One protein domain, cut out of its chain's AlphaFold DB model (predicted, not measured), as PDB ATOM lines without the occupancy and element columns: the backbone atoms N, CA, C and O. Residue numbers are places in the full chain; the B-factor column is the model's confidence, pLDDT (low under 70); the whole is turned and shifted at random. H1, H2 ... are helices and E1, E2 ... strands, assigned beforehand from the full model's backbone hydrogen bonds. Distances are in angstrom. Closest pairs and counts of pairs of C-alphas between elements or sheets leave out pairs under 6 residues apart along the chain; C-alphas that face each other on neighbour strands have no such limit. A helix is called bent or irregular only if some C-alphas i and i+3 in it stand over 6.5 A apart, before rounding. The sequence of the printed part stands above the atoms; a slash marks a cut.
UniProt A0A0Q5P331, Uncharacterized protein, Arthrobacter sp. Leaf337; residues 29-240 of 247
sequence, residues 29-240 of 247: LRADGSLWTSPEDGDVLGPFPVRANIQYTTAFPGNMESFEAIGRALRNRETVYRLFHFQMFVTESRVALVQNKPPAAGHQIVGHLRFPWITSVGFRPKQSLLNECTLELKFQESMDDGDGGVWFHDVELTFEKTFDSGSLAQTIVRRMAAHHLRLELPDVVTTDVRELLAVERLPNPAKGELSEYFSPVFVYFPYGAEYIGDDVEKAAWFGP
ATOM      1  N   LEU A  29      86.954 199.864 164.814       71.62
ATOM      2  CA  LEU A  29      87.196 200.529 166.095       71.62
ATOM      3  C   LEU A  29      86.211 201.669 166.308       71.62
ATOM      4  O   LEU A  29      85.831 202.374 165.372       71.62
ATOM      5  N   ARG A  30      85.816 201.875 167.563       72.12
ATOM      6  CA  ARG A  30      85.150 203.102 167.994       72.12
ATOM      7  C   ARG A  30      86.157 204.255 168.031       72.12
ATOM      8  O   ARG A  30      87.369 204.054 168.021       72.12
ATOM      9  N   ALA A  31      85.644 205.480 168.134       68.00
ATOM     10  CA  ALA A  31      86.467 206.689 168.220       68.00
ATOM     11  C   ALA A  31      87.423 206.704 169.432       68.00
ATOM     12  O   ALA A  31      88.433 207.400 169.405       68.00
ATOM     13  N   ASP A  32      87.118 205.936 170.480       69.50
ATOM     14  CA  ASP A  32      87.966 205.759 171.663       69.50
ATOM     15  C   ASP A  32      89.036 204.657 171.498       69.50
ATOM     16  O   ASP A  32      89.798 204.396 172.428       69.50
ATOM     17  N   GLY A  33      89.109 204.013 170.327       67.88
ATOM     18  CA  GLY A  33      90.026 202.914 170.026       67.88
ATOM     19  C   GLY A  33      89.567 201.540 170.517       67.88
ATOM     20  O   GLY A  33      90.273 200.559 170.294       67.88
ATOM     21  N   SER A  34      88.402 201.437 171.162       72.19
ATOM     22  CA  SER A  34      87.834 200.144 171.548       72.19
ATOM     23  C   SER A  34      87.312 199.377 170.335       72.19
ATOM     24  O   SER A  34      86.822 199.963 169.368       72.19
ATOM     25  N   LEU A  35      87.370 198.045 170.398       76.56
ATOM     26  CA  LEU A  35      86.791 197.179 169.376       76.56
ATOM     27  C   LEU A  35      85.266 197.374 169.321       76.56
ATOM     28  O   LEU A  35      84.557 197.174 170.314       76.56
ATOM     29  N   TRP A  36      84.755 197.770 168.159       79.06
ATOM     30  CA  TRP A  36      83.336 197.703 167.843       79.06
ATOM     31  C   TRP A  36      82.974 196.265 167.487       79.06
ATOM     32  O   TRP A  36      83.665 195.610 166.707       79.06
ATOM     33  N   THR A  37      81.891 195.781 168.083       75.75
ATOM     34  CA  THR A  37      81.467 194.387 167.991       75.75
ATOM     35  C   THR A  37      80.097 194.322 167.347       75.75
ATOM     36  O   THR A  37      79.179 195.054 167.725       75.75
ATOM     37  N   SER A  38      79.975 193.446 166.361       74.56
ATOM     38  CA  SER A  38      78.703 193.085 165.749       74.56
ATOM     39  C   SER A  38      77.997 192.012 166.591       74.56
ATOM     40  O   SER A  38      78.649 191.354 167.404       74.56
ATOM     41  N   PRO A  39      76.685 191.774 166.403       78.06
ATOM     42  CA  PRO A  39      75.994 190.660 167.060       78.06
ATOM     43  C   PRO A  39      76.668 189.295 166.835       78.06
ATOM     44  O   PRO A  39      76.614 188.429 167.700       78.06
ATOM     45  N   GLU A  40      77.355 189.119 165.705       74.19
ATOM     46  CA  GLU A  40      78.058 187.882 165.337       74.19
ATOM     47  C   GLU A  40      79.392 187.687 166.068       74.19
ATOM     48  O   GLU A  40      79.981 186.605 166.041       74.19
ATOM     49  N   ASP A  41      79.891 188.729 166.729       80.50
ATOM     50  CA  ASP A  41      81.052 188.624 167.607       80.50
ATOM     51  C   ASP A  41      80.667 188.070 168.987       80.50
ATOM     52  O   ASP A  41      81.542 187.589 169.704       80.50
ATOM     53  N   GLY A  42      79.377 188.067 169.344       87.75
ATOM     54  CA  GLY A  42      78.900 187.554 170.628       87.75
ATOM     55  C   GLY A  42      79.660 188.151 171.817       87.75
ATOM     56  O   GLY A  42      80.009 189.336 171.822       87.75
ATOM     57  N   ASP A  43      79.943 187.323 172.823       91.56
ATOM     58  CA  ASP A  43      80.698 187.743 174.000       91.56
ATOM     59  C   ASP A  43      82.174 188.018 173.695       91.56
ATOM     60  O   ASP A  43      82.899 187.192 173.127       91.56
ATOM     61  N   VAL A  44      82.679 189.142 174.201       92.00
ATOM     62  CA  VAL A  44      84.057 189.596 173.986       92.00
ATOM     63  C   VAL A  44      84.872 189.439 175.261       92.00
ATOM     64  O   VAL A  44      84.501 189.936 176.321       92.00
ATOM     65  N   LEU A  45      86.022 188.782 175.144       94.69
ATOM     66  CA  LEU A  45      87.025 188.659 176.195       94.69
ATOM     67  C   LEU A  45      88.250 189.505 175.859       94.69
ATOM     68  O   LEU A  45      88.683 189.553 174.706       94.69
ATOM     69  N   GLY A  46      88.836 190.120 176.885       91.88
ATOM     70  CA  GLY A  46      89.986 191.014 176.769       91.88
ATOM     71  C   GLY A  46      89.659 192.442 177.230       91.88
ATOM     72  O   GLY A  46      88.610 192.666 177.834       91.88
ATOM     73  N   PRO A  47      90.548 193.416 176.974       92.25
ATOM     74  CA  PRO A  47      91.795 193.284 176.221       92.25
ATOM     75  C   PRO A  47      92.852 192.447 176.952       92.25
ATOM     76  O   PRO A  47      93.088 192.628 178.146       92.25
ATOM     77  N   PHE A  48      93.546 191.582 176.217       94.62
ATOM     78  CA  PHE A  48      94.746 190.889 176.683       94.62
ATOM     79  C   PHE A  48      95.990 191.627 176.169       94.62
ATOM     80  O   PHE A  48      96.162 191.736 174.951       94.62
ATOM     81  N   PRO A  49      96.859 192.159 177.047       93.75
ATOM     82  CA  PRO A  49      98.073 192.841 176.614       93.75
ATOM     83  C   PRO A  49      99.056 191.872 175.946       93.75
ATOM     84  O   PRO A  49      99.560 190.945 176.580       93.75
ATOM     85  N   VAL A  50      99.362 192.126 174.677       93.25
ATOM     86  CA  VAL A  50     100.352 191.397 173.883       93.25
ATOM     87  C   VAL A  50     101.589 192.276 173.736       93.25
ATOM     88  O   VAL A  50     101.544 193.379 173.183       93.25
ATOM     89  N   ARG A  51     102.725 191.781 174.226       93.19
ATOM     90  CA  ARG A  51     104.010 192.482 174.151       93.19
ATOM     91  C   ARG A  51     104.529 192.531 172.722       93.19
ATOM     92  O   ARG A  51     104.955 193.591 172.268       93.19
ATOM     93  N   ALA A  52     104.493 191.394 172.034       90.88
ATOM     94  CA  ALA A  52     104.979 191.240 170.671       90.88
ATOM     95  C   ALA A  52     104.022 190.360 169.865       90.88
ATOM     96  O   ALA A  52     103.540 189.352 170.375       90.88
ATOM     97  N   ASN A  53     103.781 190.757 168.622       89.88
ATOM     98  CA  ASN A  53     103.083 189.991 167.603       89.88
ATOM     99  C   ASN A  53     104.050 189.803 166.430       89.88
ATOM    100  O   ASN A  53     104.526 190.790 165.854       89.88
ATOM    101  N   ILE A  54     104.377 188.556 166.113       89.44
ATOM    102  CA  ILE A  54     105.278 188.210 165.020       89.44
ATOM    103  C   ILE A  54     104.537 187.277 164.089       89.44
ATOM    104  O   ILE A  54     104.031 186.246 164.523       89.44
ATOM    105  N   GLN A  55     104.520 187.623 162.808       87.62
ATOM    106  CA  GLN A  55     103.956 186.752 161.799       87.62
ATOM    107  C   GLN A  55     105.030 186.199 160.890       87.62
ATOM    108  O   GLN A  55     105.918 186.917 160.420       87.62
ATOM    109  N   TYR A  56     104.882 184.916 160.611       88.00
ATOM    110  CA  TYR A  56     105.738 184.184 159.718       88.00
ATOM    111  C   TYR A  56     104.937 183.538 158.603       88.00
ATOM    112  O   TYR A  56     103.771 183.188 158.789       88.00
ATOM    113  N   THR A  57     105.592 183.371 157.464       86.06
ATOM    114  CA  THR A  57     105.056 182.710 156.278       86.06
ATOM    115  C   THR A  57     105.969 181.591 155.831       86.06
ATOM    116  O   THR A  57     107.191 181.632 155.995       86.06
ATOM    117  N   THR A  58     105.377 180.560 155.250       86.44
ATOM    118  CA  THR A  58     106.106 179.515 154.540       86.44
ATOM    119  C   THR A  58     105.321 179.108 153.303       86.44
ATOM    120  O   THR A  58     104.148 178.759 153.405       86.44
ATOM    121  N   ALA A  59     105.968 179.166 152.141       84.00
ATOM    122  CA  ALA A  59     105.378 178.764 150.871       84.00
ATOM    123  C   ALA A  59     105.430 177.243 150.721       84.00
ATOM    124  O   ALA A  59     106.511 176.658 150.834       84.00
ATOM    125  N   PHE A  60     104.301 176.619 150.400       81.25
ATOM    126  CA  PHE A  60     104.246 175.239 149.945       81.25
ATOM    127  C   PHE A  60     103.662 175.178 148.526       81.25
ATOM    128  O   PHE A  60     102.442 175.163 148.379       81.25
ATOM    129  N   PRO A  61     104.504 175.138 147.476       76.75
ATOM    130  CA  PRO A  61     104.037 174.923 146.107       76.75
ATOM    131  C   PRO A  61     103.293 173.586 145.977       76.75
ATOM    132  O   PRO A  61     103.727 172.585 146.553       76.75
ATOM    133  N   GLY A  62     102.204 173.543 145.203       67.38
ATOM    134  CA  GLY A  62     101.365 172.341 145.072       67.38
ATOM    135  C   GLY A  62     102.051 171.159 144.375       67.38
ATOM    136  O   GLY A  62     101.660 170.010 144.557       67.38
ATOM    137  N   ASN A  63     103.150 171.407 143.657       65.81
ATOM    138  CA  ASN A  63     103.973 170.393 142.990       65.81
ATOM    139  C   ASN A  63     105.124 169.842 143.858       65.81
ATOM    140  O   ASN A  63     106.124 169.341 143.334       65.81
ATOM    141  N   MET A  64     105.045 169.956 145.189       63.06
ATOM    142  CA  MET A  64     106.101 169.434 146.057       63.06
ATOM    143  C   MET A  64     106.051 167.910 146.189       63.06
ATOM    144  O   MET A  64     105.387 167.351 147.054       63.06
ATOM    145  N   GLU A  65     106.852 167.235 145.370       60.78
ATOM    146  CA  GLU A  65     106.909 165.768 145.296       60.78
ATOM    147  C   GLU A  65     107.927 165.113 146.257       60.78
ATOM    148  O   GLU A  65     108.108 163.897 146.233       60.78
ATOM    149  N   SER A  66     108.637 165.875 147.105       64.69
ATOM    150  CA  SER A  66     109.700 165.304 147.954       64.69
ATOM    151  C   SER A  66     109.758 165.849 149.381       64.69
ATOM    152  O   SER A  66     109.624 167.048 149.630       64.69
ATOM    153  N   PHE A  67     110.094 164.961 150.324       60.94
ATOM    154  CA  PHE A  67     110.411 165.310 151.717       60.94
ATOM    155  C   PHE A  67     111.528 166.356 151.835       60.94
ATOM    156  O   PHE A  67     111.542 167.153 152.771       60.94
ATOM    157  N   GLU A  68     112.467 166.388 150.887       67.38
ATOM    158  CA  GLU A  68     113.544 167.376 150.868       67.38
ATOM    159  C   GLU A  68     113.034 168.781 150.503       67.38
ATOM    160  O   GLU A  68     113.479 169.766 151.098       67.38
ATOM    161  N   ALA A  69     112.076 168.881 149.573       62.56
ATOM    162  CA  ALA A  69     111.402 170.133 149.237       62.56
ATOM    163  C   ALA A  69     110.562 170.650 150.415       62.56
ATOM    164  O   ALA A  69     110.716 171.809 150.797       62.56
ATOM    165  N   ILE A  70     109.807 169.764 151.076       65.19
ATOM    166  CA  ILE A  70     109.079 170.064 152.322       65.19
ATOM    167  C   ILE A  70     110.045 170.567 153.404       65.19
ATOM    168  O   ILE A  70     109.827 171.604 154.027       65.19
ATOM    169  N   GLY A  71     111.169 169.872 153.596       62.69
ATOM    170  CA  GLY A  71     112.187 170.268 154.564       62.69
ATOM    171  C   GLY A  71     112.835 171.619 154.245       62.69
ATOM    172  O   GLY A  71     113.168 172.363 155.166       62.69
ATOM    173  N   ARG A  72     113.027 171.960 152.963       66.94
ATOM    174  CA  ARG A  72     113.503 173.290 152.543       66.94
ATOM    175  C   ARG A  72     112.465 174.374 152.807       66.94
ATOM    176  O   ARG A  72     112.843 175.398 153.366       66.94
ATOM    177  N   ALA A  73     111.199 174.135 152.467       66.81
ATOM    178  CA  ALA A  73     110.109 175.065 152.742       66.81
ATOM    179  C   ALA A  73     110.061 175.404 154.239       66.81
ATOM    180  O   ALA A  73     110.202 176.565 154.604       66.81
ATOM    181  N   LEU A  74     110.044 174.394 155.116       67.06
ATOM    182  CA  LEU A  74     110.035 174.589 156.574       67.06
ATOM    183  C   LEU A  74     111.239 175.383 157.115       67.06
ATOM    184  O   LEU A  74     111.128 176.039 158.150       67.06
ATOM    185  N   ARG A  75     112.399 175.326 156.444       68.75
ATOM    186  CA  ARG A  75     113.590 176.114 156.814       68.75
ATOM    187  C   ARG A  75     113.549 177.548 156.288       68.75
ATOM    188  O   ARG A  75     114.189 178.412 156.878       68.75
ATOM    189  N   ASN A  76     112.786 177.808 155.231       68.75
ATOM    190  CA  ASN A  76     112.607 179.123 154.620       68.75
ATOM    191  C   ASN A  76     111.394 179.852 155.220       68.75
ATOM    192  O   ASN A  76     110.548 180.381 154.503       68.75
ATOM    193  N   ARG A  77     111.302 179.862 156.553       76.12
ATOM    194  CA  ARG A  77     110.283 180.621 157.279       76.12
ATOM    195  C   ARG A  77     110.626 182.107 157.202       76.12
ATOM    196  O   ARG A  77     111.580 182.562 157.835       76.12
ATOM    197  N   GLU A  78     109.852 182.865 156.440       77.88
ATOM    198  CA  GLU A  78     110.035 184.308 156.305       77.88
ATOM    199  C   GLU A  78     109.294 185.037 157.424       77.88
ATOM    200  O   GLU A  78     108.204 184.641 157.827       77.88
ATOM    201  N   THR A  79     109.897 186.095 157.970       80.25
ATOM    202  CA  THR A  79     109.197 186.984 158.908       80.25
ATOM    203  C   THR A  79     108.482 188.055 158.098       80.25
ATOM    204  O   THR A  79     109.144 188.895 157.494       80.25
ATOM    205  N   VAL A  80     107.149 188.044 158.114       73.56
ATOM    206  CA  VAL A  80     106.322 189.048 157.424       73.56
ATOM    207  C   VAL A  80     106.387 190.374 158.171       73.56
ATOM    208  O   VAL A  80     106.650 191.420 157.587       73.56
ATOM    209  N   TYR A  81     106.169 190.337 159.487       75.62
ATOM    210  CA  TYR A  81     106.287 191.512 160.340       75.62
ATOM    211  C   TYR A  81     106.590 191.131 161.786       75.62
ATOM    212  O   TYR A  81     106.348 190.013 162.242       75.62
ATOM    213  N   ARG A  82     107.065 192.129 162.533       82.94
ATOM    214  CA  ARG A  82     107.179 192.106 163.990       82.94
ATOM    215  C   ARG A  82     106.706 193.447 164.530       82.94
ATOM    216  O   ARG A  82     107.345 194.471 164.305       82.94
ATOM    217  N   LEU A  83     105.597 193.426 165.255       82.81
ATOM    218  CA  LEU A  83     104.982 194.613 165.833       82.81
ATOM    219  C   LEU A  83     104.819 194.423 167.350       82.81
ATOM    220  O   LEU A  83     104.790 193.302 167.858       82.81
ATOM    221  N   PHE A  84     104.734 195.527 168.093       86.50
ATOM    222  CA  PHE A  84     104.722 195.518 169.561       86.50
ATOM    223  C   PHE A  84     103.513 196.260 170.126       86.50
ATOM    224  O   PHE A  84     102.986 197.174 169.489       86.50
ATOM    225  N   HIS A  85     103.149 195.911 171.361       85.81
ATOM    226  CA  HIS A  85     102.098 196.565 172.147       85.81
ATOM    227  C   HIS A  85     100.702 196.491 171.504       85.81
ATOM    228  O   HIS A  85     100.077 197.514 171.203       85.81
ATOM    229  N   PHE A  86     100.210 195.263 171.336       87.56
ATOM    230  CA  PHE A  86      98.838 194.996 170.911       87.56
ATOM    231  C   PHE A  86      97.930 194.726 172.103       87.56
ATOM    232  O   PHE A  86      98.359 194.297 173.174       87.56
ATOM    233  N   GLN A  87      96.645 194.936 171.879       89.81
ATOM    234  CA  GLN A  87      95.574 194.339 172.646       89.81
ATOM    235  C   GLN A  87      94.951 193.232 171.815       89.81
ATOM    236  O   GLN A  87      94.540 193.456 170.677       89.81
ATOM    237  N   MET A  88      94.884 192.043 172.393       93.19
ATOM    238  CA  MET A  88      94.152 190.930 171.823       93.19
ATOM    239  C   MET A  88      92.757 190.855 172.432       93.19
ATOM    240  O   MET A  88      92.584 191.004 173.642       93.19
ATOM    241  N   PHE A  89      91.774 190.570 171.590       93.25
ATOM    242  CA  PHE A  89      90.403 190.285 171.976       93.25
ATOM    243  C   PHE A  89      90.009 188.925 171.416       93.25
ATOM    244  O   PHE A  89      90.366 188.585 170.287       93.25
ATOM    245  N   VAL A  90      89.259 188.153 172.192       95.50
ATOM    246  CA  VAL A  90      88.668 186.893 171.734       95.50
ATOM    247  C   VAL A  90      87.161 187.061 171.762       95.50
ATOM    248  O   VAL A  90      86.588 187.371 172.799       95.50
ATOM    249  N   THR A  91      86.528 186.868 170.617       93.06
ATOM    250  CA  THR A  91      85.072 186.947 170.431       93.06
ATOM    251  C   THR A  91      84.517 185.530 170.245       93.06
ATOM    252  O   THR A  91      85.249 184.558 170.443       93.06
ATOM    253  N   GLU A  92      83.253 185.371 169.881       92.00
ATOM    254  CA  GLU A  92      82.674 184.079 169.501       92.00
ATOM    255  C   GLU A  92      82.882 183.699 168.025       92.00
ATOM    256  O   GLU A  92      82.443 182.628 167.601       92.00
ATOM    257  N   SER A  93      83.554 184.534 167.230       89.50
ATOM    258  CA  SER A  93      83.803 184.269 165.803       89.50
ATOM    259  C   SER A  93      85.239 184.512 165.338       89.50
ATOM    260  O   SER A  93      85.633 184.050 164.265       89.50
ATOM    261  N   ARG A  94      86.040 185.224 166.133       90.31
ATOM    262  CA  ARG A  94      87.402 185.630 165.774       90.31
ATOM    263  C   ARG A  94      88.278 185.961 166.979       90.31
ATOM    264  O   ARG A  94      87.790 186.345 168.047       90.31
ATOM    265  N   VAL A  95      89.581 185.949 166.733       93.25
ATOM    266  CA  VAL A  95      90.588 186.690 167.494       93.25
ATOM    267  C   VAL A  95      90.826 188.027 166.801       93.25
ATOM    268  O   VAL A  95      91.077 188.036 165.603       93.25
ATOM    269  N   ALA A  96      90.768 189.142 167.526       90.38
ATOM    270  CA  ALA A  96      91.109 190.468 167.008       90.38
ATOM    271  C   ALA A  96      92.361 191.022 167.700       90.38
ATOM    272  O   ALA A  96      92.561 190.810 168.895       90.38
ATOM    273  N   LEU A  97      93.191 191.743 166.951       88.94
ATOM    274  CA  LEU A  97      94.421 192.377 167.421       88.94
ATOM    275  C   LEU A  97      94.347 193.872 167.123       88.94
ATOM    276  O   LEU A  97      94.126 194.262 165.983       88.94
ATOM    277  N   VAL A  98      94.547 194.706 168.137       85.25
ATOM    278  CA  VAL A  98      94.506 196.168 168.020       85.25
ATOM    279  C   VAL A  98      95.826 196.741 168.505       85.25
ATOM    280  O   VAL A  98      96.214 196.506 169.649       85.25
ATOM    281  N   GLN A  99      96.537 197.491 167.667       81.38
ATOM    282  CA  GLN A  99      97.744 198.190 168.098       81.38
ATOM    283  C   GLN A  99      97.386 199.559 168.666       81.38
ATOM    284  O   GLN A  99      96.818 200.405 167.980       81.38
ATOM    285  N   ASN A 100      97.776 199.812 169.913       64.31
ATOM    286  CA  ASN A 100      97.352 201.025 170.609       64.31
ATOM    287  C   ASN A 100      98.152 202.295 170.256       64.31
ATOM    288  O   ASN A 100      97.756 203.369 170.710       64.31
ATOM    289  N   LYS A 101      99.274 202.236 169.510       62.34
ATOM    290  CA  LYS A 101     100.154 203.411 169.291       62.34
ATOM    291  C   LYS A 101     101.026 203.375 168.010       62.34
ATOM    292  O   LYS A 101     101.433 202.279 167.636       62.34
ATOM    293  N   PRO A 102     101.413 204.559 167.444       48.28
ATOM    294  CA  PRO A 102     101.511 205.833 168.171       48.28
ATOM    295  C   PRO A 102     100.699 207.050 167.664       48.28
ATOM    296  O   PRO A 102     100.426 207.180 166.474       48.28
ATOM    297  N   PRO A 103     100.407 208.022 168.564       47.31
ATOM    298  CA  PRO A 103      99.547 209.200 168.335       47.31
ATOM    299  C   PRO A 103     100.067 210.220 167.308       47.31
ATOM    300  O   PRO A 103      99.470 211.279 167.147       47.31
ATOM    301  N   ALA A 104     101.199 209.947 166.658       48.78
ATOM    302  CA  ALA A 104     101.854 210.872 165.737       48.78
ATOM    303  C   ALA A 104     101.309 210.793 164.301       48.78
ATOM    304  O   ALA A 104     101.541 211.718 163.532       48.78
ATOM    305  N   ALA A 105     100.597 209.717 163.946       52.19
ATOM    306  CA  ALA A 105     100.154 209.474 162.571       52.19
ATOM    307  C   ALA A 105      98.626 209.414 162.394       52.19
ATOM    308  O   ALA A 105      98.162 209.348 161.273       52.19
ATOM    309  N   GLY A 106      97.824 209.432 163.466       54.31
ATOM    310  CA  GLY A 106      96.356 209.357 163.348       54.31
ATOM    311  C   GLY A 106      95.795 207.992 162.912       54.31
ATOM    312  O   GLY A 106      94.583 207.864 162.767       54.31
ATOM    313  N   HIS A 107      96.643 206.969 162.761       59.03
ATOM    314  CA  HIS A 107      96.254 205.636 162.295       59.03
ATOM    315  C   HIS A 107      96.316 204.587 163.412       59.03
ATOM    316  O   HIS A 107      97.237 204.586 164.235       59.03
ATOM    317  N   GLN A 108      95.345 203.673 163.419       66.88
ATOM    318  CA  GLN A 108      95.315 202.481 164.271       66.88
ATOM    319  C   GLN A 108      95.444 201.237 163.390       66.88
ATOM    320  O   GLN A 108      94.842 201.167 162.318       66.88
ATOM    321  N   ILE A 109      96.235 200.264 163.849       74.69
ATOM    322  CA  ILE A 109      96.388 198.975 163.172       74.69
ATOM    323  C   ILE A 109      95.431 197.973 163.806       74.69
ATOM    324  O   ILE A 109      95.435 197.801 165.030       74.69
ATOM    325  N   VAL A 110      94.632 197.310 162.971       75.94
ATOM    326  CA  VAL A 110      93.628 196.336 163.408       75.94
ATOM    327  C   VAL A 110      93.705 195.078 162.561       75.94
ATOM    328  O   VAL A 110      93.706 195.128 161.339       75.94
ATOM    329  N   GLY A 111      93.745 193.929 163.216       80.25
ATOM    330  CA  GLY A 111      93.770 192.616 162.593       80.25
ATOM    331  C   GLY A 111      92.704 191.691 163.151       80.25
ATOM    332  O   GLY A 111      92.254 191.883 164.280       80.25
ATOM    333  N   HIS A 112      92.335 190.651 162.402       86.00
ATOM    334  CA  HIS A 112      91.620 189.507 162.962       86.00
ATOM    335  C   HIS A 112      91.922 188.166 162.288       86.00
ATOM    336  O   HIS A 112      92.080 188.090 161.076       86.00
ATOM    337  N   LEU A 113      91.908 187.091 163.071       88.81
ATOM    338  CA  LEU A 113      91.806 185.727 162.564       88.81
ATOM    339  C   LEU A 113      90.426 185.184 162.911       88.81
ATOM    340  O   LEU A 113      90.078 185.092 164.090       88.81
ATOM    341  N   ARG A 114      89.630 184.829 161.902       88.06
ATOM    342  CA  ARG A 114      88.344 184.161 162.125       88.06
ATOM    343  C   ARG A 114      88.562 182.701 162.486       88.06
ATOM    344  O   ARG A 114      89.486 182.075 161.983       88.06
ATOM    345  N   PHE A 115      87.678 182.153 163.310       91.56
ATOM    346  CA  PHE A 115      87.780 180.764 163.754       91.56
ATOM    347  C   PHE A 115      87.814 179.736 162.613       91.56
ATOM    348  O   PHE A 115      88.695 178.883 162.677       91.56
ATOM    349  N   PRO A 116      87.016 179.864 161.533       89.25
ATOM    350  CA  PRO A 116      87.128 178.957 160.393       89.25
ATOM    351  C   PRO A 116      88.493 178.951 159.698       89.25
ATOM    352  O   PRO A 116      88.818 177.975 159.034       89.25
ATOM    353  N   TRP A 117      89.299 180.010 159.831       89.81
ATOM    354  CA  TRP A 117      90.632 180.078 159.220       89.81
ATOM    355  C   TRP A 117      91.699 179.381 160.060       89.81
ATOM    356  O   TRP A 117      92.739 178.994 159.537       89.81
ATOM    357  N   ILE A 118      91.481 179.258 161.370       92.94
ATOM    358  CA  ILE A 118      92.508 178.779 162.292       92.94
ATOM    359  C   ILE A 118      92.674 177.270 162.113       92.94
ATOM    360  O   ILE A 118      91.787 176.480 162.428       92.94
ATOM    361  N   THR A 119      93.847 176.860 161.640       93.31
ATOM    362  CA  THR A 119      94.201 175.448 161.467       93.31
ATOM    363  C   THR A 119      94.707 174.844 162.766       93.31
ATOM    364  O   THR A 119      94.512 173.656 163.014       93.31
ATOM    365  N   SER A 120      95.365 175.644 163.607       95.44
ATOM    366  CA  SER A 120      95.786 175.207 164.934       95.44
ATOM    367  C   SER A 120      95.955 176.358 165.921       95.44
ATOM    368  O   SER A 120      96.222 177.506 165.557       95.44
ATOM    369  N   VAL A 121      95.800 176.010 167.198       97.31
ATOM    370  CA  VAL A 121      96.065 176.876 168.346       97.31
ATOM    371  C   VAL A 121      97.177 176.238 169.169       97.31
ATOM    372  O   VAL A 121      97.008 175.151 169.725       97.31
ATOM    373  N   GLY A 122      98.316 176.914 169.241       96.81
ATOM    374  CA  GLY A 122      99.462 176.535 170.052       96.81
ATOM    375  C   GLY A 122      99.588 177.401 171.298       96.81
ATOM    376  O   GLY A 122      99.234 178.578 171.288       96.81
ATOM    377  N   PHE A 123     100.126 176.853 172.384       96.94
ATOM    378  CA  PHE A 123     100.530 177.655 173.535       96.94
ATOM    379  C   PHE A 123     101.766 177.103 174.229       96.94
ATOM    380  O   PHE A 123     102.022 175.896 174.270       96.94
ATOM    381  N   ARG A 124     102.523 178.020 174.827       95.69
ATOM    382  CA  ARG A 124     103.652 177.715 175.698       95.69
ATOM    383  C   ARG A 124     103.560 178.597 176.940       95.69
ATOM    384  O   ARG A 124     103.744 179.813 176.835       95.69
ATOM    385  N   PRO A 125     103.267 178.026 178.117       93.38
ATOM    386  CA  PRO A 125     103.278 178.789 179.351       93.38
ATOM    387  C   PRO A 125     104.723 179.096 179.764       93.38
ATOM    388  O   PRO A 125     105.674 178.388 179.408       93.38
ATOM    389  N   LYS A 126     104.907 180.139 180.577       89.19
ATOM    390  CA  LYS A 126     106.215 180.425 181.177       89.19
ATOM    391  C   LYS A 126     106.588 179.298 182.147       89.19
ATOM    392  O   LYS A 126     105.940 179.115 183.170       89.19
ATOM    393  N   GLN A 127     107.659 178.564 181.845       86.38
ATOM    394  CA  GLN A 127     108.120 177.420 182.656       86.38
ATOM    395  C   GLN A 127     109.587 177.550 183.098       86.38
ATOM    396  O   GLN A 127     110.068 176.789 183.936       86.38
ATOM    397  N   SER A 128     110.340 178.489 182.524       85.12
ATOM    398  CA  SER A 128     111.759 178.713 182.815       85.12
ATOM    399  C   SER A 128     112.154 180.154 182.515       85.12
ATOM    400  O   SER A 128     111.408 180.864 181.855       85.12
ATOM    401  N   LEU A 129     113.341 180.606 182.927       82.81
ATOM    402  CA  LEU A 129     113.819 181.955 182.591       82.81
ATOM    403  C   LEU A 129     114.000 182.178 181.080       82.81
ATOM    404  O   LEU A 129     113.764 183.299 180.634       82.81
ATOM    405  N   LEU A 130     114.327 181.128 180.319       84.38
ATOM    406  CA  LEU A 130     114.734 181.203 178.911       84.38
ATOM    407  C   LEU A 130     113.585 181.127 177.894       84.38
ATOM    408  O   LEU A 130     113.779 181.547 176.761       84.38
ATOM    409  N   ASN A 131     112.410 180.602 178.261       84.44
ATOM    410  CA  ASN A 131     111.267 180.517 177.340       84.44
ATOM    411  C   ASN A 131     110.249 181.631 177.590       84.44
ATOM    412  O   ASN A 131     109.972 181.954 178.739       84.44
ATOM    413  N   GLU A 132     109.672 182.220 176.551       92.12
ATOM    414  CA  GLU A 132     108.613 183.223 176.707       92.12
ATOM    415  C   GLU A 132     107.230 182.578 176.903       92.12
ATOM    416  O   GLU A 132     107.034 181.402 176.587       92.12
ATOM    417  N   CYS A 133     106.284 183.348 177.455       95.50
ATOM    418  CA  CYS A 133     104.870 182.972 177.484       95.50
ATOM    419  C   CYS A 133     104.250 183.324 176.128       95.50
ATOM    420  O   CYS A 133     104.144 184.509 175.803       95.50
ATOM    421  N   THR A 134     103.881 182.318 175.334       96.88
ATOM    422  CA  THR A 134     103.399 182.519 173.960       96.88
ATOM    423  C   THR A 134     102.072 181.813 173.688       96.88
ATOM    424  O   THR A 134     101.755 180.786 174.297       96.88
ATOM    425  N   LEU A 135     101.307 182.391 172.763       97.69
ATOM    426  CA  LEU A 135     100.184 181.783 172.051       97.69
ATOM    427  C   LEU A 135     100.525 181.826 170.557       97.69
ATOM    428  O   LEU A 135     100.977 182.861 170.076       97.69
ATOM    429  N   GLU A 136     100.298 180.736 169.841       96.31
ATOM    430  CA  GLU A 136     100.504 180.639 168.396       96.31
ATOM    431  C   GLU A 136      99.164 180.354 167.720       96.31
ATOM    432  O   GLU A 136      98.415 179.479 168.156       96.31
ATOM    433  N   LEU A 137      98.839 181.107 166.673       96.19
ATOM    434  CA  LEU A 137      97.663 180.874 165.838       96.19
ATOM    435  C   LEU A 137      98.139 180.620 164.416       96.19
ATOM    436  O   LEU A 137      98.765 181.495 163.812       96.19
ATOM    437  N   LYS A 138      97.833 179.439 163.881       93.69
ATOM    438  CA  LYS A 138      98.223 179.071 162.520       93.69
ATOM    439  C   LYS A 138      97.021 179.028 161.600       93.69
ATOM    440  O   LYS A 138      95.912 178.719 162.035       93.69
ATOM    441  N   PHE A 139      97.251 179.347 160.337       91.25
ATOM    442  CA  PHE A 139      96.245 179.266 159.286       91.25
ATOM    443  C   PHE A 139      96.903 179.084 157.924       91.25
ATOM    444  O   PHE A 139      98.119 179.231 157.782       91.25
ATOM    445  N   GLN A 140      96.089 178.747 156.931       88.06
ATOM    446  CA  GLN A 140      96.533 178.500 155.566       88.06
ATOM    447  C   GLN A 140      95.831 179.456 154.599       88.06
ATOM    448  O   GLN A 140      94.634 179.703 154.741       88.06
ATOM    449  N   GLU A 141      96.569 179.974 153.625       84.69
ATOM    450  CA  GLU A 141      96.071 180.800 152.521       84.69
ATOM    451  C   GLU A 141      96.305 180.055 151.205       84.69
ATOM    452  O   GLU A 141      97.401 179.549 150.961       84.69
ATOM    453  N   SER A 142      95.277 179.964 150.360       78.62
ATOM    454  CA  SER A 142      95.433 179.368 149.028       78.62
ATOM    455  C   SER A 142      96.324 180.260 148.171       78.62
ATOM    456  O   SER A 142      96.154 181.477 148.159       78.62
ATOM    457  N   MET A 143      97.247 179.669 147.416       77.38
ATOM    458  CA  MET A 143      97.930 180.385 146.344       77.38
ATOM    459  C   MET A 143      96.974 180.512 145.154       77.38
ATOM    460  O   MET A 143      96.385 179.529 144.713       77.38
ATOM    461  N   ASP A 144      96.833 181.722 144.616       67.75
ATOM    462  CA  ASP A 144      96.053 181.985 143.394       67.75
ATOM    463  C   ASP A 144      96.827 181.589 142.113       67.75
ATOM    464  O   ASP A 144      96.582 182.120 141.031       67.75
ATOM    465  N   ASP A 145      97.805 180.685 142.217       61.16
ATOM    466  CA  ASP A 145      98.703 180.309 141.119       61.16
ATOM    467  C   ASP A 145      98.143 179.205 140.208       61.16
ATOM    468  O   ASP A 145      98.734 178.907 139.174       61.16
ATOM    469  N   GLY A 146      96.987 178.627 140.554       59.03
ATOM    470  CA  GLY A 146      96.350 177.550 139.790       59.03
ATOM    471  C   GLY A 146      97.018 176.179 139.953       59.03
ATOM    472  O   GLY A 146      96.455 175.186 139.495       59.03
ATOM    473  N   ASP A 147      98.150 176.111 140.658       63.59
ATOM    474  CA  ASP A 147      98.917 174.886 140.904       63.59
ATOM    475  C   ASP A 147      98.568 174.245 142.261       63.59
ATOM    476  O   ASP A 147      99.167 173.244 142.654       63.59
ATOM    477  N   GLY A 148      97.594 174.806 142.989       70.19
ATOM    478  CA  GLY A 148      97.131 174.285 144.279       70.19
ATOM    479  C   GLY A 148      98.127 174.504 145.419       70.19
ATOM    480  O   GLY A 148      98.123 173.751 146.395       70.19
ATOM    481  N   GLY A 149      99.010 175.499 145.295       79.69
ATOM    482  CA  GLY A 149      99.934 175.868 146.360       79.69
ATOM    483  C   GLY A 149      99.226 176.463 147.581       79.69
ATOM    484  O   GLY A 149      98.103 176.963 147.504       79.69
ATOM    485  N   VAL A 150      99.899 176.426 148.731       82.56
ATOM    486  CA  VAL A 150      99.379 176.947 150.001       82.56
ATOM    487  C   VAL A 150     100.458 177.733 150.738       82.56
ATOM    488  O   VAL A 150     101.600 177.289 150.875       82.56
ATOM    489  N   TRP A 151     100.098 178.900 151.261       84.44
ATOM    490  CA  TRP A 151     100.893 179.620 152.247       84.44
ATOM    491  C   TRP A 151     100.495 179.188 153.651       84.44
ATOM    492  O   TRP A 151      99.324 179.209 154.023       84.44
ATOM    493  N   PHE A 152     101.486 178.817 154.455       86.75
ATOM    494  CA  PHE A 152     101.305 178.546 155.873       86.75
ATOM    495  C   PHE A 152     101.698 179.771 156.671       86.75
ATOM    496  O   PHE A 152     102.800 180.302 156.512       86.75
ATOM    497  N   HIS A 153     100.809 180.180 157.562       88.69
ATOM    498  CA  HIS A 153     101.002 181.334 158.414       88.69
ATOM    499  C   HIS A 153     101.076 180.913 159.868       88.69
ATOM    500  O   HIS A 153     100.280 180.097 160.328       88.69
ATOM    501  N   ASP A 154     102.010 181.521 160.590       90.75
ATOM    502  CA  ASP A 154     102.163 181.361 162.031       90.75
ATOM    503  C   ASP A 154     102.203 182.744 162.682       90.75
ATOM    504  O   ASP A 154     103.080 183.558 162.373       90.75
ATOM    505  N   VAL A 155     101.215 183.021 163.529       92.50
ATOM    506  CA  VAL A 155     101.088 184.254 164.305       92.50
ATOM    507  C   VAL A 155     101.466 183.955 165.748       92.50
ATOM    508  O   VAL A 155     100.667 183.413 166.512       92.50
ATOM    509  N   GLU A 156     102.675 184.355 166.129       94.75
ATOM    510  CA  GLU A 156     103.198 184.212 167.484       94.75
ATOM    511  C   GLU A 156     102.904 185.477 168.301       94.75
ATOM    512  O   GLU A 156     103.393 186.576 168.012       94.75
ATOM    513  N   LEU A 157     102.131 185.310 169.372       95.69
ATOM    514  CA  LEU A 157     101.763 186.353 170.320       95.69
ATOM    515  C   LEU A 157     102.485 186.107 171.643       95.69
ATOM    516  O   LEU A 157     102.270 185.096 172.313       95.69
ATOM    517  N   THR A 158     103.333 187.051 172.044       96.12
ATOM    518  CA  THR A 158     104.069 186.993 173.314       96.12
ATOM    519  C   THR A 158     103.376 187.824 174.389       96.12
ATOM    520  O   THR A 158     103.099 189.010 174.185       96.12
ATOM    521  N   PHE A 159     103.180 187.236 175.566       96.06
ATOM    522  CA  PHE A 159     102.525 187.856 176.720       96.06
ATOM    523  C   PHE A 159     103.504 188.112 177.868       96.06
ATOM    524  O   PHE A 159     104.656 187.675 177.855       96.06
ATOM    525  N   GLU A 160     103.042 188.842 178.884       93.19
ATOM    526  CA  GLU A 160     103.773 188.969 180.143       93.19
ATOM    527  C   GLU A 160     103.974 187.609 180.824       93.19
ATOM    528  O   GLU A 160     103.175 186.684 180.690       93.19
ATOM    529  N   LYS A 161     105.056 187.488 181.599       87.81
ATOM    530  CA  LYS A 161     105.486 186.206 182.188       87.81
ATOM    531  C   LYS A 161     104.466 185.577 183.141       87.81
ATOM    532  O   LYS A 161     104.528 184.374 183.365       87.81
ATOM    533  N   THR A 162     103.582 186.383 183.723       90.38
ATOM    534  CA  THR A 162     102.527 185.952 184.653       90.38
ATOM    535  C   THR A 162     101.222 185.575 183.951       90.38
ATOM    536  O   THR A 162     100.275 185.171 184.620       90.38
ATOM    537  N   PHE A 163     101.147 185.732 182.628       95.44
ATOM    538  CA  PHE A 163      99.946 185.445 181.856       95.44
ATOM    539  C   PHE A 163      99.733 183.936 181.683       95.44
ATOM    540  O   PHE A 163     100.683 183.199 181.415       95.44
ATOM    541  N   ASP A 164      98.481 183.488 181.791       94.38
ATOM    542  CA  ASP A 164      98.089 182.096 181.554       94.38
ATOM    543  C   ASP A 164      97.692 181.892 180.082       94.38
ATOM    544  O   ASP A 164      96.519 181.973 179.703       94.38
ATOM    545  N   SER A 165      98.691 181.635 179.230       95.88
ATOM    546  CA  SER A 165      98.458 181.349 177.808       95.88
ATOM    547  C   SER A 165      97.694 180.044 177.575       95.88
ATOM    548  O   SER A 165      96.986 179.940 176.575       95.88
ATOM    549  N   GLY A 166      97.761 179.080 178.501       95.56
ATOM    550  CA  GLY A 166      97.034 177.812 178.398       95.56
ATOM    551  C   GLY A 166      95.528 177.993 178.569       95.56
ATOM    552  O   GLY A 166      94.746 177.480 177.768       95.56
ATOM    553  N   SER A 167      95.107 178.790 179.556       95.56
ATOM    554  CA  SER A 167      93.691 179.136 179.731       95.56
ATOM    555  C   SER A 167      93.143 179.932 178.542       95.56
ATOM    556  O   SER A 167      92.002 179.712 178.119       95.56
ATOM    557  N   LEU A 168      93.938 180.848 177.975       97.25
ATOM    558  CA  LEU A 168      93.538 181.591 176.778       97.25
ATOM    559  C   LEU A 168      93.409 180.663 175.559       97.25
ATOM    560  O   LEU A 168      92.399 180.721 174.859       97.25
ATOM    561  N   ALA A 169      94.372 179.763 175.344       97.25
ATOM    562  CA  ALA A 169      94.323 178.776 174.268       97.25
ATOM    563  C   ALA A 169      93.097 177.861 174.380       97.25
ATOM    564  O   ALA A 169      92.358 177.710 173.410       97.25
ATOM    565  N   GLN A 170      92.806 177.335 175.576       96.69
ATOM    566  CA  GLN A 170      91.608 176.528 175.836       96.69
ATOM    567  C   GLN A 170      90.321 177.286 175.493       96.69
ATOM    568  O   GLN A 170      89.377 176.704 174.951       96.69
ATOM    569  N   THR A 171      90.281 178.581 175.810       96.69
ATOM    570  CA  THR A 171      89.141 179.453 175.514       96.69
ATOM    571  C   THR A 171      88.949 179.621 174.010       96.69
ATOM    572  O   THR A 171      87.827 179.497 173.525       96.69
ATOM    573  N   ILE A 172      90.032 179.856 173.264       97.38
ATOM    574  CA  ILE A 172      89.992 179.985 171.800       97.38
ATOM    575  C   ILE A 172      89.557 178.667 171.165       97.38
ATOM    576  O   ILE A 172      88.634 178.674 170.361       97.38
ATOM    577  N   VAL A 173      90.145 177.541 171.576       96.75
ATOM    578  CA  VAL A 173      89.796 176.202 171.077       96.75
ATOM    579  C   VAL A 173      88.308 175.899 171.277       96.75
ATOM    580  O   VAL A 173      87.633 175.483 170.338       96.75
ATOM    581  N   ARG A 174      87.758 176.169 172.469       96.12
ATOM    582  CA  ARG A 174      86.326 175.956 172.740       96.12
ATOM    583  C   ARG A 174      85.433 176.870 171.921       96.12
ATOM    584  O   ARG A 174      84.424 176.414 171.396       96.12
ATOM    585  N   ARG A 175      85.782 178.153 171.818       95.94
ATOM    586  CA  ARG A 175      84.996 179.119 171.042       95.94
ATOM    587  C   ARG A 175      85.042 178.806 169.549       95.94
ATOM    588  O   ARG A 175      84.009 178.891 168.900       95.94
ATOM    589  N   MET A 176      86.187 178.358 169.038       95.06
ATOM    590  CA  MET A 176      86.345 177.850 167.677       95.06
ATOM    591  C   MET A 176      85.471 176.613 167.437       95.06
ATOM    592  O   MET A 176      84.690 176.600 166.491       95.06
ATOM    593  N   ALA A 177      85.514 175.617 168.327       94.94
ATOM    594  CA  ALA A 177      84.680 174.421 168.213       94.94
ATOM    595  C   ALA A 177      83.175 174.745 168.282       94.94
ATOM    596  O   ALA A 177      82.401 174.293 167.442       94.94
ATOM    597  N   ALA A 178      82.759 175.578 169.240       94.62
ATOM    598  CA  ALA A 178      81.376 176.034 169.356       94.62
ATOM    599  C   ALA A 178      80.930 176.825 168.118       94.62
ATOM    600  O   ALA A 178      79.809 176.650 167.653       94.62
ATOM    601  N   HIS A 179      81.809 177.663 167.562       91.56
ATOM    602  CA  HIS A 179      81.544 178.387 166.327       91.56
ATOM    603  C   HIS A 179      81.331 177.433 165.153       91.56
ATOM    604  O   HIS A 179      80.327 177.567 164.464       91.56
ATOM    605  N   HIS A 180      82.214 176.449 164.962       90.19
ATOM    606  CA  HIS A 180      82.067 175.444 163.909       90.19
ATOM    607  C   HIS A 180      80.758 174.657 164.048       90.19
ATOM    608  O   HIS A 180      80.067 174.475 163.060       90.19
ATOM    609  N   LEU A 181      80.353 174.266 165.262       91.00
ATOM    610  CA  LEU A 181      79.095 173.534 165.488       91.00
ATOM    611  C   LEU A 181      77.822 174.352 165.219       91.00
ATOM    612  O   LEU A 181      76.742 173.766 165.153       91.00
ATOM    613  N   ARG A 182      77.920 175.682 165.099       88.31
ATOM    614  CA  ARG A 182      76.806 176.536 164.652       88.31
ATOM    615  C   ARG A 182      76.679 176.591 163.127       88.31
ATOM    616  O   ARG A 182      75.670 177.094 162.645       88.31
ATOM    617  N   LEU A 183      77.687 176.111 162.399       83.50
ATOM    618  CA  LEU A 183      77.716 176.055 160.940       83.50
ATOM    619  C   LEU A 183      77.291 174.664 160.453       83.50
ATOM    620  O   LEU A 183      77.329 173.684 161.203       83.50
ATOM    621  N   GLU A 184      76.911 174.564 159.179       80.44
ATOM    622  CA  GLU A 184      76.662 173.279 158.522       80.44
ATOM    623  C   GLU A 184      77.993 172.545 158.280       80.44
ATOM    624  O   GLU A 184      78.644 172.699 157.245       80.44
ATOM    625  N   LEU A 185      78.428 171.756 159.268       82.44
ATOM    626  CA  LEU A 185      79.609 170.902 159.150       82.44
ATOM    627  C   LEU A 185      79.277 169.565 158.482       82.44
ATOM    628  O   LEU A 185      78.196 169.017 158.702       82.44
ATOM    629  N   PRO A 186      80.239 168.955 157.769       82.19
ATOM    630  CA  PRO A 186      80.135 167.554 157.392       82.19
ATOM    631  C   PRO A 186      80.022 166.642 158.628       82.19
ATOM    632  O   PRO A 186      80.771 166.785 159.603       82.19
ATOM    633  N   ASP A 187      79.138 165.644 158.568       84.94
ATOM    634  CA  ASP A 187      78.912 164.697 159.674       84.94
ATOM    635  C   ASP A 187      80.209 164.009 160.132       84.94
ATOM    636  O   ASP A 187      80.433 163.822 161.330       84.94
ATOM    637  N   VAL A 188      81.105 163.707 159.185       84.31
ATOM    638  CA  VAL A 188      82.372 162.995 159.424       84.31
ATOM    639  C   VAL A 188      83.339 163.740 160.355       84.31
ATOM    640  O   VAL A 188      84.120 163.094 161.052       84.31
ATOM    641  N   VAL A 189      83.269 165.077 160.424       87.75
ATOM    642  CA  VAL A 189      84.105 165.897 161.328       87.75
ATOM    643  C   VAL A 189      83.345 166.410 162.549       87.75
ATOM    644  O   VAL A 189      83.955 166.874 163.510       87.75
ATOM    645  N   THR A 190      82.015 166.308 162.557       89.75
ATOM    646  CA  THR A 190      81.182 166.872 163.628       89.75
ATOM    647  C   THR A 190      81.484 166.235 164.989       89.75
ATOM    648  O   THR A 190      81.513 166.935 166.004       89.75
ATOM    649  N   THR A 191      81.740 164.924 165.035       90.62
ATOM    650  CA  THR A 191      82.127 164.226 166.275       90.62
ATOM    651  C   THR A 191      83.433 164.777 166.846       90.62
ATOM    652  O   THR A 191      83.464 165.147 168.017       90.62
ATOM    653  N   ASP A 192      84.462 164.944 166.016       90.81
ATOM    654  CA  ASP A 192      85.774 165.449 166.443       90.81
ATOM    655  C   ASP A 192      85.684 166.888 166.968       90.81
ATOM    656  O   ASP A 192      86.322 167.253 167.956       90.81
ATOM    657  N   VAL A 193      84.840 167.721 166.348       92.69
ATOM    658  CA  VAL A 193      84.594 169.087 166.829       92.69
ATOM    659  C   VAL A 193      83.876 169.076 168.187       92.69
ATOM    660  O   VAL A 193      84.205 169.881 169.062       92.69
ATOM    661  N   ARG A 194      82.931 168.151 168.420       94.12
ATOM    662  CA  ARG A 194      82.291 167.985 169.740       94.12
ATOM    663  C   ARG A 194      83.279 167.510 170.800       94.12
ATOM    664  O   ARG A 194      83.225 168.001 171.926       94.12
ATOM    665  N   GLU A 195      84.182 166.597 170.454       91.31
ATOM    666  CA  GLU A 195      85.249 166.151 171.355       91.31
ATOM    667  C   GLU A 195      86.158 167.316 171.743       91.31
ATOM    668  O   GLU A 195      86.418 167.516 172.929       91.31
ATOM    669  N   LEU A 196      86.549 168.150 170.773       89.88
ATOM    670  CA  LEU A 196      87.358 169.343 171.016       89.88
ATOM    671  C   LEU A 196      86.667 170.335 171.967       89.88
ATOM    672  O   LEU A 196      87.307 170.896 172.859       89.88
ATOM    673  N   LEU A 197      85.351 170.526 171.813       93.62
ATOM    674  CA  LEU A 197      84.549 171.354 172.719       93.62
ATOM    675  C   LEU A 197      84.494 170.773 174.142       93.62
ATOM    676  O   LEU A 197      84.510 171.528 175.117       93.62
ATOM    677  N   ALA A 198      84.438 169.444 174.261       92.25
ATOM    678  CA  ALA A 198      84.330 168.727 175.528       92.25
ATOM    679  C   ALA A 198      85.652 168.635 176.312       92.25
ATOM    680  O   ALA A 198      85.624 168.278 177.490       92.25
ATOM    681  N   VAL A 199      86.800 168.970 175.706       88.38
ATOM    682  CA  VAL A 199      88.095 168.967 176.403       88.38
ATOM    683  C   VAL A 199      88.039 169.911 177.605       88.38
ATOM    684  O   VAL A 199      87.925 171.132 177.462       88.38
ATOM    685  N   GLU A 200      88.122 169.342 178.811       87.25
ATOM    686  CA  GLU A 200      88.060 170.096 180.066       87.25
ATOM    687  C   GLU A 200      89.287 171.003 180.234       87.25
ATOM    688  O   GLU A 200      89.163 172.164 180.641       87.25
ATOM    689  N   ARG A 201      90.463 170.473 179.880       88.38
ATOM    690  CA  ARG A 201      91.742 171.168 179.964       88.38
ATOM    691  C   ARG A 201      92.729 170.648 178.919       88.38
ATOM    692  O   ARG A 201      93.005 169.452 178.868       88.38
ATOM    693  N   LEU A 202      93.327 171.569 178.170       89.38
ATOM    694  CA  LEU A 202      94.472 171.310 177.301       89.38
ATOM    695  C   LEU A 202      95.680 170.846 178.144       89.38
ATOM    696  O   LEU A 202      96.050 171.555 179.092       89.38
ATOM    697  N   PRO A 203      96.307 169.684 177.866       90.06
ATOM    698  CA  PRO A 203      97.533 169.284 178.547       90.06
ATOM    699  C   PRO A 203      98.630 170.346 178.420       90.06
ATOM    700  O   PRO A 203      98.868 170.916 177.355       90.06
ATOM    701  N   ASN A 204      99.324 170.602 179.528       89.62
ATOM    702  CA  ASN A 204     100.492 171.476 179.515       89.62
ATOM    703  C   ASN A 204     101.618 170.831 178.687       89.62
ATOM    704  O   ASN A 204     101.841 169.625 178.827       89.62
ATOM    705  N   PRO A 205     102.377 171.617 177.906       92.50
ATOM    706  CA  PRO A 205     103.552 171.099 177.217       92.50
ATOM    707  C   PRO A 205     104.663 170.727 178.199       92.50
ATOM    708  O   PRO A 205     104.733 171.250 179.323       92.50
ATOM    709  N   ALA A 206     105.584 169.873 177.747       92.25
ATOM    710  CA  ALA A 206     106.837 169.667 178.455       92.25
ATOM    711  C   ALA A 206     107.662 170.965 178.491       92.25
ATOM    712  O   ALA A 206     107.382 171.949 177.801       92.25
ATOM    713  N   LYS A 207     108.686 170.992 179.347       90.31
ATOM    714  CA  LYS A 207     109.444 172.213 179.631       90.31
ATOM    715  C   LYS A 207     110.068 172.803 178.360       90.31
ATOM    716  O   LYS A 207     111.009 172.239 177.818       90.31
ATOM    717  N   GLY A 208     109.620 174.002 177.984       87.00
ATOM    718  CA  GLY A 208     110.145 174.740 176.829       87.00
ATOM    719  C   GLY A 208     109.484 174.386 175.495       87.00
ATOM    720  O   GLY A 208     109.714 175.094 174.513       87.00
ATOM    721  N   GLU A 209     108.635 173.362 175.479       91.94
ATOM    722  CA  GLU A 209     107.891 172.932 174.302       91.94
ATOM    723  C   GLU A 209     106.604 173.745 174.115       91.94
ATOM    724  O   GLU A 209     106.134 174.444 175.019       91.94
ATOM    725  N   LEU A 210     106.053 173.655 172.909       92.56
ATOM    726  CA  LEU A 210     104.741 174.168 172.542       92.56
ATOM    727  C   LEU A 210     103.744 173.006 172.587       92.56
ATOM    728  O   LEU A 210     104.034 171.931 172.068       92.56
ATOM    729  N   SER A 211     102.573 173.216 173.181       94.31
ATOM    730  CA  SER A 211     101.441 172.304 173.009       94.31
ATOM    731  C   SER A 211     100.558 172.862 171.904       94.31
ATOM    732  O   SER A 211     100.229 174.046 171.943       94.31
ATOM    733  N   GLU A 212     100.195 172.038 170.926       93.94
ATOM    734  CA  GLU A 212      99.445 172.454 169.740       93.94
ATOM    735  C   GLU A 212      98.181 171.610 169.561       93.94
ATOM    736  O   GLU A 212      98.212 170.389 169.711       93.94
ATOM    737  N   TYR A 213      97.075 172.279 169.226       93.00
ATOM    738  CA  TYR A 213      95.770 171.666 168.990       93.00
ATOM    739  C   TYR A 213      95.303 172.016 167.592       93.00
ATOM    740  O   TYR A 213      95.087 173.187 167.277       93.00
ATOM    741  N   PHE A 214      95.145 170.989 166.765       92.81
ATOM    742  CA  PHE A 214      94.683 171.131 165.394       92.81
ATOM    743  C   PHE A 214      93.162 171.206 165.353       92.81
ATOM    744  O   PHE A 214      92.472 170.444 166.033       92.81
ATOM    745  N   SER A 215      92.642 172.117 164.537       91.25
ATOM    746  CA  SER A 215      91.227 172.106 164.203       91.25
ATOM    747  C   SER A 215      90.933 170.879 163.327       91.25
ATOM    748  O   SER A 215      91.640 170.673 162.338       91.25
ATOM    749  N   PRO A 216      89.892 170.079 163.628       90.44
ATOM    750  CA  PRO A 216      89.470 168.975 162.763       90.44
ATOM    751  C   PRO A 216      89.035 169.445 161.376       90.44
ATOM    752  O   PRO A 216      89.030 168.660 160.430       90.44
ATOM    753  N   VAL A 217      88.635 170.716 161.282       89.94
ATOM    754  CA  VAL A 217      88.114 171.324 160.069       89.94
ATOM    755  C   VAL A 217      88.474 172.811 159.986       89.94
ATOM    756  O   VAL A 217      88.468 173.507 161.002       89.94
ATOM    757  N   PHE A 218      88.797 173.309 158.799       89.81
ATOM    758  CA  PHE A 218      89.092 174.720 158.537       89.81
ATOM    759  C   PHE A 218      88.776 175.077 157.077       89.81
ATOM    760  O   PHE A 218      88.473 174.203 156.268       89.81
ATOM    761  N   VAL A 219      88.863 176.359 156.732       85.44
ATOM    762  CA  VAL A 219      88.825 176.865 155.352       85.44
ATOM    763  C   VAL A 219      90.066 177.705 155.081       85.44
ATOM    764  O   VAL A 219      90.606 178.334 155.995       85.44
ATOM    765  N   TYR A 220      90.523 177.735 153.829       82.12
ATOM    766  CA  TYR A 220      91.627 178.609 153.449       82.12
ATOM    767  C   TYR A 220      91.236 180.078 153.590       82.12
ATOM    768  O   TYR A 220      90.172 180.499 153.144       82.12
ATOM    769  N   PHE A 221      92.127 180.876 154.165       78.94
ATOM    770  CA  PHE A 221      92.071 182.322 154.025       78.94
ATOM    771  C   PHE A 221      92.254 182.706 152.540       78.94
ATOM    772  O   PHE A 221      93.017 182.038 151.837       78.94
ATOM    773  N   PRO A 222      91.585 183.766 152.045       69.81
ATOM    774  CA  PRO A 222      90.595 184.619 152.718       69.81
ATOM    775  C   PRO A 222      89.137 184.131 152.593       69.81
ATOM    776  O   PRO A 222      88.214 184.895 152.889       69.81
ATOM    777  N   TYR A 223      88.905 182.894 152.146       67.31
ATOM    778  CA  TYR A 223      87.567 182.334 151.935       67.31
ATOM    779  C   TYR A 223      86.817 182.114 153.260       67.31
ATOM    780  O   TYR A 223      87.408 182.055 154.337       67.31
ATOM    781  N   GLY A 224      85.484 182.051 153.212       57.12
ATOM    782  CA  GLY A 224      84.635 181.984 154.407       57.12
ATOM    783  C   GLY A 224      83.751 180.748 154.424       57.12
ATOM    784  O   GLY A 224      83.195 180.409 153.393       57.12
ATOM    785  N   ALA A 225      83.569 180.137 155.598       52.34
ATOM    786  CA  ALA A 225      82.767 178.934 155.838       52.34
ATOM    787  C   ALA A 225      81.231 179.146 155.867       52.34
ATOM    788  O   ALA A 225      80.554 178.558 156.695       52.34
ATOM    789  N   GLU A 226      80.703 179.988 154.971       51.19
ATOM    790  CA  GLU A 226      79.365 180.626 154.992       51.19
ATOM    791  C   GLU A 226      79.245 181.831 155.944       51.19
ATOM    792  O   GLU A 226      78.830 181.727 157.091       51.19
ATOM    793  N   TYR A 227      79.582 183.011 155.414       50.38
ATOM    794  CA  TYR A 227      79.106 184.330 155.876       50.38
ATOM    795  C   TYR A 227      78.881 185.286 154.688       50.38
ATOM    796  O   TYR A 227      78.792 186.496 154.867       50.38
ATOM    797  N   ILE A 228      78.822 184.751 153.465       39.91
ATOM    798  CA  ILE A 228      78.701 185.539 152.241       39.91
ATOM    799  C   ILE A 228      77.227 185.573 151.848       39.91
ATOM    800  O   ILE A 228      76.599 184.526 151.728       39.91
ATOM    801  N   GLY A 229      76.688 186.779 151.672       39.56
ATOM    802  CA  GLY A 229      75.372 186.972 151.081       39.56
ATOM    803  C   GLY A 229      75.295 186.316 149.700       39.56
ATOM    804  O   GLY A 229      76.099 186.614 148.821       39.56
ATOM    805  N   ASP A 230      74.334 185.411 149.575       36.34
ATOM    806  CA  ASP A 230      73.604 184.933 148.397       36.34
ATOM    807  C   ASP A 230      74.319 184.470 147.110       36.34
ATOM    808  O   ASP A 230      73.600 184.047 146.215       36.34
ATOM    809  N   ASP A 231      75.653 184.451 146.968       41.69
ATOM    810  CA  ASP A 231      76.249 184.052 145.665       41.69
ATOM    811  C   ASP A 231      77.661 183.422 145.692       41.69
ATOM    812  O   ASP A 231      78.380 183.450 144.691       41.69
ATOM    813  N   VAL A 232      78.098 182.827 146.807       42.97
ATOM    814  CA  VAL A 232      79.369 182.071 146.832       42.97
ATOM    815  C   VAL A 232      79.104 180.601 147.109       42.97
ATOM    816  O   VAL A 232      78.326 180.262 148.000       42.97
ATOM    817  N   GLU A 233      79.738 179.737 146.309       49.12
ATOM    818  CA  GLU A 233      79.757 178.288 146.514       49.12
ATOM    819  C   GLU A 233      80.038 177.981 147.989       49.12
ATOM    820  O   GLU A 233      80.904 178.611 148.604       49.12
ATOM    821  N   LYS A 234      79.289 177.029 148.564       55.75
ATOM    822  CA  LYS A 234      79.526 176.560 149.934       55.75
ATOM    823  C   LYS A 234      81.019 176.327 150.120       55.75
ATOM    824  O   LYS A 234      81.643 175.643 149.311       55.75
ATOM    825  N   ALA A 235      81.588 176.918 151.164       59.53
ATOM    826  CA  ALA A 235      83.019 176.845 151.395       59.53
ATOM    827  C   ALA A 235      83.492 175.393 151.419       59.53
ATOM    828  O   ALA A 235      82.893 174.548 152.092       59.53
ATOM    829  N   ALA A 236      84.596 175.114 150.731       72.00
ATOM    830  CA  ALA A 236      85.263 173.833 150.863       72.00
ATOM    831  C   ALA A 236      85.873 173.748 152.268       72.00
ATOM    832  O   ALA A 236      86.852 174.421 152.586       72.00
ATOM    833  N   TRP A 237      85.253 172.945 153.125       80.81
ATOM    834  CA  TRP A 237      85.838 172.549 154.395       80.81
ATOM    835  C   TRP A 237      87.001 171.582 154.142       80.81
ATOM    836  O   TRP A 237      86.857 170.598 153.419       80.81
ATOM    837  N   PHE A 238      88.138 171.840 154.778       77.88
ATOM    838  CA  PHE A 238      89.332 170.998 154.742       77.88
ATOM    839  C   PHE A 238      89.583 170.390 156.115       77.88
ATOM    840  O   PHE A 238      89.304 171.014 157.132       77.88
ATOM    841  N   GLY A 239      90.135 169.181 156.154       78.50
ATOM    842  CA  GLY A 239      90.484 168.503 157.397       78.50
ATOM    843  C   GLY A 239      90.960 167.073 157.144       78.50
ATOM    844  O   GLY A 239      90.613 166.513 156.102       78.50
ATOM    845  N   PRO A 240      91.708 166.453 158.079       75.94
ATOM    846  CA  PRO A 240      92.308 165.130 157.873       75.94
ATOM    847  C   PRO A 240      91.307 164.063 157.399       75.94
ATOM    848  O   PRO A 240      91.578 163.325 156.456       75.94
TER     849      PRO A 240
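What this domain is: This is residues 29 to 240 of the 247 residues of an uncharacterized protein of Arthrobacter sp. Leaf337 (UniProt A0A0Q5P331). One twisted sheet of eight strands is folded back on itself into two leaves and curls round one long helix, H2, with a second helix, H3, packed on H2. E4 and E3 make the small leaf, E1, E7, E6, E5 and E8 the large one, and E2 is the hinge; the short helix H1 only grazes the sheet. The printed part has 212 residues, with three named helices and eight named strands in the order E1 H1 E2 E3 E4 E5 E6 E7 H2 H3 E8, and its class is mixed, helices and strands. The sheet runs E4 E3 E2 E1 E7 E6 E5 E8, all antiparallel. The whole is compact, with a radius of gyration of the C-alphas of 17.7 A, and rounded, spanning 44 by 44 by 42 A.

Where its parts are: Find C-alpha 45 at (87.025, 188.659, 176.195), where E1 begins; it takes in residues 45 to 60, 34.1 A from first to last C-alpha, and bends by 93 degrees at Pro 49. E2, residues 78 to 90, measures 26.5 A and bends by 94 degrees at His 85. Look next at E3, residues 94 to 99, 16.4 A, and E4, residues 108 to 114, 19.7 A. E5 is residues 118 to 124, 17.5 A; E6 is residues 133 to 142, 30.2 A; E7 is residues 150 to 159, 29.0 A. The last strand, E8, is residues 211 to 214, 10.2 A, and ends at C-alpha 214 at (94.683, 171.131, 165.394). For the longest helix, H2, go to C-alpha 165 at (98.458, 181.349, 177.808); from there it runs to residue 181, 24.2 A. H3, residues 187 to 198, measures 17.2 A and is irregular, but only just: C-alphas 188 and 191 are 7.0 A apart. H1 is residues 67 to 75, 12.4 A.

How they stand to each other: Start at inner strand E1. Beside E7 it is antiparallel at 149 degrees, with N 56 and O 154 at 2.9 A; beside E2, antiparallel at 153 degrees, N 50 and O 86 are 2.8 A apart. E2, E3 and E4 form a meander, each strand the antiparallel neighbour of the one before; look for N 89 and O 96 at 2.8 A and N 97 and O 111 at 2.8 A. E5, E6 and E7 form another, with N 136 and O 122 at 2.8 A and N 153 and O 139 at 2.9 A. E4 and E8 are the edge strands; E8 pairs with E5 through N 121 and O 213, 2.9 A. H2 is on the sheet, and its closest C-alphas to E5 are Gly 166 and Phe 123, 6.0 A. H2 and H3 touch as a helical hairpin, closest at the C-alphas of Arg 174 and Leu 197, 4.9 A, opposite ways at a shallow tilt of 34 degrees, only just short of steep. H3 is not on the sheet. H1 only grazes the sheet with residues 69 to 75; the closest C-alphas of H1 and E1 are Ala 73 and Thr 58, 6.2 A. In H1 and H2 every O i to N i+4 pair is within hydrogen-bond range, in H3 6 of 8.

The domain as a whole: The two C-alphas farthest apart are those of Leu 129 and Asp 230, 52.9 A. The printed part has no cut. The link from H3 to E8, 12 residues, is long; residues 29 to 44 and 215 to 240 also hold no named element. The mean pLDDT of the printed part is 82.0; look for values under 70 at residues 31 to 33, 62 to 76, 100 to 108, 144 to 147 and 222 to 235.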